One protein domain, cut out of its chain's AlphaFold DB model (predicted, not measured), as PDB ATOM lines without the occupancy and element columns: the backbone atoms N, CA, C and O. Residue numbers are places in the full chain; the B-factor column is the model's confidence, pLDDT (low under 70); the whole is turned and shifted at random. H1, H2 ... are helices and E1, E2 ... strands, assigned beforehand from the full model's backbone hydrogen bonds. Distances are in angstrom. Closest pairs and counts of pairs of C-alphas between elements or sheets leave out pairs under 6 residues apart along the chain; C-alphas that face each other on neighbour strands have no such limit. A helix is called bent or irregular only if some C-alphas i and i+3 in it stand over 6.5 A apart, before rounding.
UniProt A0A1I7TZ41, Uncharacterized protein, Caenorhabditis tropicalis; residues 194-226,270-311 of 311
ATOM      1  N   ILE A 194      -7.390 -44.265  -2.382       69.62
ATOM      2  CA  ILE A 194      -7.631 -42.965  -1.764       69.62
ATOM      3  C   ILE A 194      -7.142 -41.869  -2.717       69.62
ATOM      4  O   ILE A 194      -5.996 -41.897  -3.161       69.62
ATOM      5  N   ILE A 195      -7.995 -40.886  -3.009       72.12
ATOM      6  CA  ILE A 195      -7.639 -39.705  -3.791       72.12
ATOM      7  C   ILE A 195      -6.679 -38.852  -2.936       72.12
ATOM      8  O   ILE A 195      -7.067 -38.358  -1.872       72.12
ATOM      9  N   PRO A 196      -5.421 -38.652  -3.373       60.00
ATOM     10  CA  PRO A 196      -4.392 -37.987  -2.570       60.00
ATOM     11  C   PRO A 196      -4.560 -36.460  -2.494       60.00
ATOM     12  O   PRO A 196      -3.925 -35.807  -1.666       60.00
ATOM     13  N   ILE A 197      -5.407 -35.877  -3.347       69.62
ATOM     14  CA  ILE A 197      -5.593 -34.428  -3.497       69.62
ATOM     15  C   ILE A 197      -7.073 -34.048  -3.487       69.62
ATOM     16  O   ILE A 197      -7.932 -34.851  -3.836       69.62
ATOM     17  N   ASN A 198      -7.372 -32.801  -3.116       72.75
ATOM     18  CA  ASN A 198      -8.706 -32.253  -3.344       72.75
ATOM     19  C   ASN A 198      -8.926 -32.156  -4.860       72.75
ATOM     20  O   ASN A 198      -8.099 -31.567  -5.561       72.75
ATOM     21  N   MET A 199     -10.024 -32.711  -5.362       72.12
ATOM     22  CA  MET A 199     -10.366 -32.658  -6.781       72.12
ATOM     23  C   MET A 199     -11.695 -31.949  -6.974       72.12
ATOM     24  O   MET A 199     -12.689 -32.328  -6.372       72.12
ATOM     25  N   GLN A 200     -11.712 -30.925  -7.820       78.19
ATOM     26  CA  GLN A 200     -12.923 -30.180  -8.143       78.19
ATOM     27  C   GLN A 200     -13.528 -30.691  -9.448       78.19
ATOM     28  O   GLN A 200     -12.809 -30.875 -10.433       78.19
ATOM     29  N   CYS A 201     -14.841 -30.915  -9.449       81.38
ATOM     30  CA  CYS A 201     -15.581 -31.262 -10.649       81.38
ATOM     31  C   CYS A 201     -15.697 -30.041 -11.562       81.38
ATOM     32  O   CYS A 201     -16.262 -29.028 -11.172       81.38
ATOM     33  N   ARG A 202     -15.254 -30.145 -12.815       82.31
ATOM     34  CA  ARG A 202     -15.310 -29.035 -13.780       82.31
ATOM     35  C   ARG A 202     -16.727 -28.664 -14.253       82.31
ATOM     36  O   ARG A 202     -16.908 -27.627 -14.877       82.31
ATOM     37  N   LYS A 203     -17.719 -29.534 -14.033       76.94
ATOM     38  CA  LYS A 203     -19.095 -29.363 -14.541       76.94
ATOM     39  C   LYS A 203     -20.059 -28.772 -13.510       76.94
ATOM     40  O   LYS A 203     -21.078 -28.209 -13.897       76.94
ATOM     41  N   CYS A 204     -19.788 -28.944 -12.221       78.75
ATOM     42  CA  CYS A 204     -20.636 -28.416 -11.145       78.75
ATOM     43  C   CYS A 204     -19.848 -27.841  -9.966       78.75
ATOM     44  O   CYS A 204     -20.431 -27.579  -8.921       78.75
ATOM     45  N   ASP A 205     -18.534 -27.687 -10.127       79.62
ATOM     46  CA  ASP A 205     -17.614 -27.066  -9.175       79.62
ATOM     47  C   ASP A 205     -17.578 -27.703  -7.775       79.62
ATOM     48  O   ASP A 205     -16.924 -27.175  -6.874       79.62
ATOM     49  N   GLU A 206     -18.206 -28.872  -7.591       79.69
ATOM     50  CA  GLU A 206     -18.186 -29.626  -6.338       79.69
ATOM     51  C   GLU A 206     -16.773 -30.156  -6.059       79.69
ATOM     52  O   GLU A 206     -16.128 -30.755  -6.925       79.69
ATOM     53  N   VAL A 207     -16.283 -29.933  -4.839       78.44
ATOM     54  CA  VAL A 207     -14.936 -30.334  -4.423       78.44
ATOM     55  C   VAL A 207     -15.001 -31.650  -3.658       78.44
ATOM     56  O   VAL A 207     -15.575 -31.731  -2.576       78.44
ATOM     57  N   LEU A 208     -14.344 -32.674  -4.193       76.12
ATOM     58  CA  LEU A 208     -14.073 -33.921  -3.494       76.12
ATOM     59  C   LEU A 208     -12.867 -33.730  -2.566       76.12
ATOM     60  O   LEU A 208     -11.783 -33.370  -3.042       76.12
ATOM     61  N   PRO A 209     -13.019 -33.959  -1.251       71.06
ATOM     62  CA  PRO A 209     -11.934 -33.779  -0.300       71.06
ATOM     63  C   PRO A 209     -10.839 -34.837  -0.487       71.06
ATOM     64  O   PRO A 209     -11.102 -36.000  -0.807       71.06
ATOM     65  N   LYS A 210      -9.597 -34.431  -0.227       70.12
ATOM     66  CA  LYS A 210      -8.418 -35.291  -0.106       70.12
ATOM     67  C   LYS A 210      -8.701 -36.384   0.921       70.12
ATOM     68  O   LYS A 210      -9.280 -36.111   1.972       70.12
ATOM     69  N   GLY A 211      -8.302 -37.613   0.626       64.94
ATOM     70  CA  GLY A 211      -8.630 -38.757   1.473       64.94
ATOM     71  C   GLY A 211      -9.934 -39.469   1.097       64.94
ATOM     72  O   GLY A 211     -10.228 -40.512   1.673       64.94
ATOM     73  N   SER A 212     -10.718 -38.949   0.145       73.50
ATOM     74  CA  SER A 212     -11.914 -39.645  -0.342       73.50
ATOM     75  C   SER A 212     -11.544 -40.827  -1.241       73.50
ATOM     76  O   SER A 212     -10.561 -40.781  -1.972       73.50
ATOM     77  N   HIS A 213     -12.314 -41.911  -1.179       72.56
ATOM     78  CA  HIS A 213     -12.118 -43.060  -2.067       72.56
ATOM     79  C   HIS A 213     -12.479 -42.699  -3.514       72.56
ATOM     80  O   HIS A 213     -13.381 -41.890  -3.741       72.56
ATOM     81  N   GLY A 214     -11.862 -43.361  -4.498       68.81
ATOM     82  CA  GLY A 214     -12.226 -43.219  -5.920       68.81
ATOM     83  C   GLY A 214     -13.713 -43.471  -6.214       68.81
ATOM     84  O   GLY A 214     -14.299 -42.880  -7.121       68.81
ATOM     85  N   SER A 215     -14.377 -44.258  -5.363       71.69
ATOM     86  CA  SER A 215     -15.829 -44.460  -5.391       71.69
ATOM     87  C   SER A 215     -16.635 -43.171  -5.162       71.69
ATOM     88  O   SER A 215     -17.773 -43.086  -5.618       71.69
ATOM     89  N   SER A 216     -16.060 -42.153  -4.515       77.94
ATOM     90  CA  SER A 216     -16.675 -40.837  -4.311       77.94
ATOM     91  C   SER A 216     -16.827 -40.071  -5.628       77.94
ATOM     92  O   SER A 216     -17.913 -39.579  -5.934       77.94
ATOM     93  N   ALA A 217     -15.782 -40.060  -6.465       74.12
ATOM     94  CA  ALA A 217     -15.829 -39.447  -7.795       74.12
ATOM     95  C   ALA A 217     -16.835 -40.150  -8.710       74.12
ATOM     96  O   ALA A 217     -17.625 -39.498  -9.396       74.12
ATOM     97  N   LEU A 218     -16.882 -41.483  -8.644       75.19
ATOM     98  CA  LEU A 218     -17.909 -42.266  -9.323       75.19
ATOM     99  C   LEU A 218     -19.317 -41.875  -8.859       75.19
ATOM    100  O   LEU A 218     -20.188 -41.595  -9.680       75.19
ATOM    101  N   ASN A 219     -19.550 -41.841  -7.544       75.69
ATOM    102  CA  ASN A 219     -20.862 -41.540  -6.973       75.69
ATOM    103  C   ASN A 219     -21.341 -40.139  -7.364       75.69
ATOM    104  O   ASN A 219     -22.516 -39.954  -7.684       75.69
ATOM    105  N   HIS A 220     -20.415 -39.182  -7.381       81.06
ATOM    106  CA  HIS A 220     -20.651 -37.822  -7.825       81.06
ATOM    107  C   HIS A 220     -21.141 -37.784  -9.280       81.06
ATOM    108  O   HIS A 220     -22.232 -37.276  -9.544       81.06
ATOM    109  N   VAL A 221     -20.402 -38.384 -10.221       78.31
ATOM    110  CA  VAL A 221     -20.787 -38.392 -11.645       78.31
ATOM    111  C   VAL A 221     -22.108 -39.140 -11.857       78.31
ATOM    112  O   VAL A 221     -22.979 -38.669 -12.594       78.31
ATOM    113  N   GLN A 222     -22.306 -40.263 -11.159       75.56
ATOM    114  CA  GLN A 222     -23.545 -41.035 -11.226       75.56
ATOM    115  C   GLN A 222     -24.761 -40.239 -10.757       75.56
ATOM    116  O   GLN A 222     -25.795 -40.299 -11.410       75.56
ATOM    117  N   LYS A 223     -24.674 -39.484  -9.658       76.00
ATOM    118  CA  LYS A 223     -25.820 -38.731  -9.122       76.00
ATOM    119  C   LYS A 223     -26.041 -37.396  -9.822       76.00
ATOM    120  O   LYS A 223     -27.175 -37.076 -10.174       76.00
ATOM    121  N   ASN A 224     -24.973 -36.628 -10.020       76.88
ATOM    122  CA  ASN A 224     -25.059 -35.226 -10.422       76.88
ATOM    123  C   ASN A 224     -25.027 -35.020 -11.938       76.88
ATOM    124  O   ASN A 224     -25.451 -33.969 -12.421       76.88
ATOM    125  N   HIS A 225     -24.516 -35.979 -12.715       77.50
ATOM    126  CA  HIS A 225     -24.293 -35.765 -14.148       77.50
ATOM    127  C   HIS A 225     -25.007 -36.756 -15.044       77.50
ATOM    128  O   HIS A 225     -25.643 -36.325 -16.001       77.50
ATOM    129  N   LEU A 226     -24.928 -38.048 -14.736       73.06
ATOM    130  CA  LEU A 226     -25.491 -39.075 -15.608       73.06
ATOM    131  C   LEU A 226     -26.825 -39.631 -15.113       73.06
ATOM    132  O   LEU A 226     -27.631 -40.045 -15.934       73.06
ATOM    133  N   SER A 270     -24.518 -51.370 -21.128       68.81
ATOM    134  CA  SER A 270     -23.770 -51.575 -22.362       68.81
ATOM    135  C   SER A 270     -22.325 -51.091 -22.181       68.81
ATOM    136  O   SER A 270     -22.056 -50.181 -21.390       68.81
ATOM    137  N   ALA A 271     -21.386 -51.696 -22.908       69.75
ATOM    138  CA  ALA A 271     -19.994 -51.246 -22.899       69.75
ATOM    139  C   ALA A 271     -19.875 -49.769 -23.331       69.75
ATOM    140  O   ALA A 271     -19.057 -49.032 -22.784       69.75
ATOM    141  N   ASP A 272     -20.753 -49.321 -24.233       73.31
ATOM    142  CA  ASP A 272     -20.830 -47.928 -24.681       73.31
ATOM    143  C   ASP A 272     -21.255 -46.979 -23.552       73.31
ATOM    144  O   ASP A 272     -20.662 -45.914 -23.371       73.31
ATOM    145  N   ASP A 273     -22.228 -47.377 -22.727       72.50
ATOM    146  CA  ASP A 273     -22.655 -46.588 -21.570       72.50
ATOM    147  C   ASP A 273     -21.592 -46.557 -20.460       72.50
ATOM    148  O   ASP A 273     -21.466 -45.549 -19.757       72.50
ATOM    149  N   MET A 274     -20.814 -47.635 -20.294       72.38
ATOM    150  CA  MET A 274     -19.664 -47.632 -19.378       72.38
ATOM    151  C   MET A 274     -18.597 -46.656 -19.854       72.38
ATOM    152  O   MET A 274     -18.172 -45.803 -19.077       72.38
ATOM    153  N   LYS A 275     -18.239 -46.715 -21.140       77.12
ATOM    154  CA  LYS A 275     -17.281 -45.790 -21.747       77.12
ATOM    155  C   LYS A 275     -17.744 -44.341 -21.610       77.12
ATOM    156  O   LYS A 275     -16.967 -43.477 -21.225       77.12
ATOM    157  N   LYS A 276     -19.037 -44.075 -21.809       79.62
ATOM    158  CA  LYS A 276     -19.629 -42.751 -21.576       79.62
ATOM    159  C   LYS A 276     -19.480 -42.291 -20.122       79.62
ATOM    160  O   LYS A 276     -19.279 -41.104 -19.871       79.62
ATOM    161  N   MET A 277     -19.567 -43.203 -19.150       75.88
ATOM    162  CA  MET A 277     -19.323 -42.885 -17.741       75.88
ATOM    163  C   MET A 277     -17.848 -42.549 -17.484       75.88
ATOM    164  O   MET A 277     -17.575 -41.569 -16.795       75.88
ATOM    165  N   GLU A 278     -16.914 -43.297 -18.067       77.88
ATOM    166  CA  GLU A 278     -15.468 -43.038 -17.978       77.88
ATOM    167  C   GLU A 278     -15.073 -41.709 -18.635       77.88
ATOM    168  O   GLU A 278     -14.340 -40.909 -18.048       77.88
ATOM    169  N   GLU A 279     -15.612 -41.420 -19.819       80.75
ATOM    170  CA  GLU A 279     -15.430 -40.147 -20.522       80.75
ATOM    171  C   GLU A 279     -15.949 -38.982 -19.676       80.75
ATOM    172  O   GLU A 279     -15.281 -37.957 -19.541       80.75
ATOM    173  N   MET A 280     -17.104 -39.152 -19.029       80.12
ATOM    174  CA  MET A 280     -17.665 -38.136 -18.143       80.12
ATOM    175  C   MET A 280     -16.857 -37.953 -16.859       80.12
ATOM    176  O   MET A 280     -16.719 -36.818 -16.403       80.12
ATOM    177  N   ILE A 281     -16.294 -39.021 -16.289       78.69
ATOM    178  CA  ILE A 281     -15.368 -38.924 -15.153       78.69
ATOM    179  C   ILE A 281     -14.115 -38.156 -15.571       78.69
ATOM    180  O   ILE A 281     -13.727 -37.226 -14.872       78.69
ATOM    181  N   THR A 282     -13.559 -38.465 -16.740       80.88
ATOM    182  CA  THR A 282     -12.378 -37.787 -17.292       80.88
ATOM    183  C   THR A 282     -12.672 -36.315 -17.604       80.88
ATOM    184  O   THR A 282     -11.837 -35.444 -17.378       80.88
ATOM    185  N   TYR A 283     -13.881 -35.996 -18.070       79.25
ATOM    186  CA  TYR A 283     -14.306 -34.617 -18.312       79.25
ATOM    187  C   TYR A 283     -14.482 -33.822 -17.010       79.25
ATOM    188  O   TYR A 283     -14.038 -32.676 -16.908       79.25
ATOM    189  N   CYS A 284     -15.123 -34.427 -16.006       78.19
ATOM    190  CA  CYS A 284     -15.358 -33.794 -14.708       78.19
ATOM    191  C   CYS A 284     -14.060 -33.654 -13.905       78.19
ATOM    192  O   CYS A 284     -13.853 -32.634 -13.252       78.19
ATOM    193  N   PHE A 285     -13.177 -34.646 -13.995       77.50
ATOM    194  CA  PHE A 285     -11.919 -34.736 -13.269       77.50
ATOM    195  C   PHE A 285     -10.783 -35.080 -14.246       77.50
ATOM    196  O   PHE A 285     -10.339 -36.221 -14.301       77.50
ATOM    197  N   PRO A 286     -10.235 -34.100 -14.985       73.69
ATOM    198  CA  PRO A 286      -9.203 -34.356 -15.998       73.69
ATOM    199  C   PRO A 286      -7.892 -34.926 -15.443       73.69
ATOM    200  O   PRO A 286      -7.086 -35.445 -16.207       73.69
ATOM    201  N   LYS A 287      -7.669 -34.844 -14.124       70.56
ATOM    202  CA  LYS A 287      -6.509 -35.453 -13.445       70.56
ATOM    203  C   LYS A 287      -6.787 -36.865 -12.908       70.56
ATOM    204  O   LYS A 287      -5.921 -37.419 -12.241       70.56
ATOM    205  N   LEU A 288      -7.981 -37.415 -13.142       68.50
ATOM    206  CA  LEU A 288      -8.414 -38.730 -12.676       68.50
ATOM    207  C   LEU A 288      -8.820 -39.580 -13.883       68.50
ATOM    208  O   LEU A 288      -9.839 -39.317 -14.520       68.50
ATOM    209  N   LYS A 289      -8.046 -40.625 -14.167       67.50
ATOM    210  CA  LYS A 289      -8.438 -41.677 -15.107       67.50
ATOM    211  C   LYS A 289      -8.955 -42.860 -14.310       67.50
ATOM    212  O   LYS A 289      -8.278 -43.337 -13.401       67.50
ATOM    213  N   MET A 290     -10.163 -43.310 -14.625       67.88
ATOM    214  CA  MET A 290     -10.785 -44.431 -13.935       67.88
ATOM    215  C   MET A 290     -11.414 -45.377 -14.947       67.88
ATOM    216  O   MET A 290     -12.277 -44.956 -15.711       67.88
ATOM    217  N   GLU A 291     -10.975 -46.632 -14.942       67.50
ATOM    218  CA  GLU A 291     -11.539 -47.701 -15.771       67.50
ATOM    219  C   GLU A 291     -12.564 -48.470 -14.937       67.50
ATOM    220  O   GLU A 291     -12.305 -48.835 -13.784       67.50
ATOM    221  N   LEU A 292     -13.741 -48.712 -15.497       71.69
ATOM    222  CA  LEU A 292     -14.862 -49.351 -14.829       71.69
ATOM    223  C   LEU A 292     -15.009 -50.795 -15.302       71.69
ATOM    224  O   LEU A 292     -14.927 -51.109 -16.484       71.69
ATOM    225  N   GLN A 293     -15.278 -51.694 -14.363       64.75
ATOM    226  CA  GLN A 293     -15.607 -53.082 -14.647       64.75
ATOM    227  C   GLN A 293     -16.910 -53.449 -13.942       64.75
ATOM    228  O   GLN A 293     -17.073 -53.217 -12.741       64.75
ATOM    229  N   VAL A 294     -17.847 -54.037 -14.686       61.22
ATOM    230  CA  VAL A 294     -19.067 -54.610 -14.110       61.22
ATOM    231  C   VAL A 294     -18.861 -56.099 -13.885       61.22
ATOM    232  O   VAL A 294     -18.699 -56.867 -14.829       61.22
ATOM    233  N   THR A 295     -18.867 -56.488 -12.614       62.28
ATOM    234  CA  THR A 295     -19.066 -57.871 -12.173       62.28
ATOM    235  C   THR A 295     -20.473 -57.958 -11.569       62.28
ATOM    236  O   THR A 295     -21.445 -57.674 -12.263       62.28
ATOM    237  N   ASP A 296     -20.614 -58.212 -10.269       54.19
ATOM    238  CA  ASP A 296     -21.900 -58.142  -9.548       54.19
ATOM    239  C   ASP A 296     -22.249 -56.707  -9.094       54.19
ATOM    240  O   ASP A 296     -23.371 -56.387  -8.672       54.19
ATOM    241  N   ARG A 297     -21.251 -55.819  -9.159       57.09
ATOM    242  CA  ARG A 297     -21.312 -54.381  -8.871       57.09
ATOM    243  C   ARG A 297     -20.420 -53.651  -9.876       57.09
ATOM    244  O   ARG A 297     -19.470 -54.232 -10.393       57.09
ATOM    245  N   LEU A 298     -20.718 -52.380 -10.144       60.53
ATOM    246  CA  LEU A 298     -19.797 -51.520 -10.890       60.53
ATOM    247  C   LEU A 298     -18.624 -51.171  -9.972       60.53
ATOM    248  O   LEU A 298     -18.820 -50.536  -8.932       60.53
ATOM    249  N   ILE A 299     -17.432 -51.622 -10.343       59.97
ATOM    250  CA  ILE A 299     -16.193 -51.441  -9.590       59.97
ATOM    251  C   ILE A 299     -15.217 -50.658 -10.469       59.97
ATOM    252  O   ILE A 299     -15.157 -50.881 -11.675       59.97
ATOM    253  N   ALA A 300     -14.448 -49.743  -9.877       60.53
ATOM    254  CA  ALA A 300     -13.303 -49.161 -10.569       60.53
ATOM    255  C   ALA A 300     -12.167 -50.193 -10.595       60.53
ATOM    256  O   ALA A 300     -11.653 -50.585  -9.547       60.53
ATOM    257  N   LYS A 301     -11.817 -50.662 -11.791       60.69
ATOM    258  CA  LYS A 301     -10.768 -51.653 -12.045       60.69
ATOM    259  C   LYS A 301      -9.380 -51.036 -11.912       60.69
ATOM    260  O   LYS A 301      -8.482 -51.659 -11.353       60.69
ATOM    261  N   THR A 302      -9.218 -49.811 -12.396       59.34
ATOM    262  CA  THR A 302      -7.983 -49.035 -12.286       59.34
ATOM    263  C   THR A 302      -8.333 -47.584 -11.977       59.34
ATOM    264  O   THR A 302      -9.356 -47.066 -12.425       59.34
ATOM    265  N   MET A 303      -7.509 -46.939 -11.152       64.06
ATOM    266  CA  MET A 303      -7.619 -45.518 -10.844       64.06
ATOM    267  C   MET A 303      -6.218 -44.916 -10.895       64.06
ATOM    268  O   MET A 303      -5.370 -45.255 -10.070       64.06
ATOM    269  N   GLU A 304      -5.986 -44.024 -11.849       66.31
ATOM    270  CA  GLU A 304      -4.740 -43.278 -11.996       66.31
ATOM    271  C   GLU A 304      -5.013 -41.796 -11.733       66.31
ATOM    272  O   GLU A 304      -5.932 -41.203 -12.302       66.31
ATOM    273  N   VAL A 305      -4.219 -41.201 -10.841       62.12
ATOM    274  CA  VAL A 305      -4.278 -39.768 -10.537       62.12
ATOM    275  C   VAL A 305      -2.994 -39.127 -11.044       62.12
ATOM    276  O   VAL A 305      -1.924 -39.341 -10.473       62.12
ATOM    277  N   ASP A 306      -3.098 -38.322 -12.100       63.19
ATOM    278  CA  ASP A 306      -1.972 -37.563 -12.638       63.19
ATOM    279  C   ASP A 306      -1.679 -36.369 -11.711       63.19
ATOM    280  O   ASP A 306      -2.320 -35.316 -11.757       63.19
ATOM    281  N   LEU A 307      -0.684 -36.537 -10.833       58.09
ATOM    282  CA  LEU A 307      -0.195 -35.503  -9.907       58.09
ATOM    283  C   LEU A 307       0.709 -34.454 -10.589       58.09
ATOM    284  O   LEU A 307       1.196 -33.527  -9.936       58.09
ATOM    285  N   ALA A 308       0.929 -34.568 -11.900       48.88
ATOM    286  CA  ALA A 308       1.751 -33.654 -12.684       48.88
ATOM    287  C   ALA A 308       1.003 -32.340 -12.970       48.88
ATOM    288  O   ALA A 308       0.458 -32.116 -14.047       48.88
ATOM    289  N   GLY A 309       0.947 -31.454 -11.979       45.78
ATOM    290  CA  GLY A 309       0.347 -30.130 -12.147       45.78
ATOM    291  C   GLY A 309       0.518 -29.202 -10.952       45.78
ATOM    292  O   GLY A 309      -0.362 -28.382 -10.709       45.78
ATOM    293  N   GLY A 310       1.596 -29.371 -10.184       39.81
ATOM    294  CA  GLY A 310       2.077 -28.366  -9.241       39.81
ATOM    295  C   GLY A 310       3.164 -27.535  -9.914       39.81
ATOM    296  O   GLY A 310       4.317 -27.957  -9.957       39.81
ATOM    297  N   LYS A 311       2.779 -26.393 -10.478       32.94
ATOM    298  CA  LYS A 311       3.662 -25.255 -10.733       32.94
ATOM    299  C   LYS A 311       3.002 -24.029 -10.133       32.94
ATOM    300  O   LYS A 311       1.765 -23.931 -10.286       32.94
TER     301      LYS A 311
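Overview. This is residues 194 to 226 and 270 to 311 of the 311 residues of an uncharacterized protein of Caenorhabditis tropicalis (UniProt A0A1I7TZ41). Two helices, about perpendicular, pack together beside a two-stranded hairpin, H2 along E1 and the start of H1 near E2, while residues 194 to 213 form a folded-back loop. The printed part has 75 residues, ordered H1, H2, E1, E2, with an antiparallel sheet E1 - E2; its class is mixed. It is compact, radius of gyration of the C-alphas 11.9 A, with spans of 39 by 22 by 18 A.

Along the chain. After residues 194 to 213, H1 covers 214 to 226, from C-alpha 214 at (-12.226, -43.219, -5.920), and is only just irregular: C-alphas 223 and 226 are 6.50 A apart. H2 is 271 to 284, 19.8 A; E1 288 to 294, 19.2 A; E2 298 to 305, 19.5 A, bends by 58 degrees at 301 and ends at C-alpha 305 (-4.278, -39.768, -10.537).

Arrangement. E1 and E2 form a hairpin, with N 289 and O 304 within hydrogen-bond range at 2.9 A. H1 and H2 touch at 79 degrees, about perpendicular; the closest C-alphas, of Val 221 and Ile 281, are 6.5 A apart. The closest C-alphas of H2 and E1, Thr 282 and Lys 289, are 6.0 A apart. H2 and E2 are apart. Every O i to N i+4 pair is within hydrogen-bond range in H2, 8 of 9 in H1.

Size, cuts and confidence. Residues 227 to 269 are cut out, 14.3 A between C-alphas 226 and 270. Mean pLDDT of the printed part is 70.0; residues 293 to 311 are among those under 70.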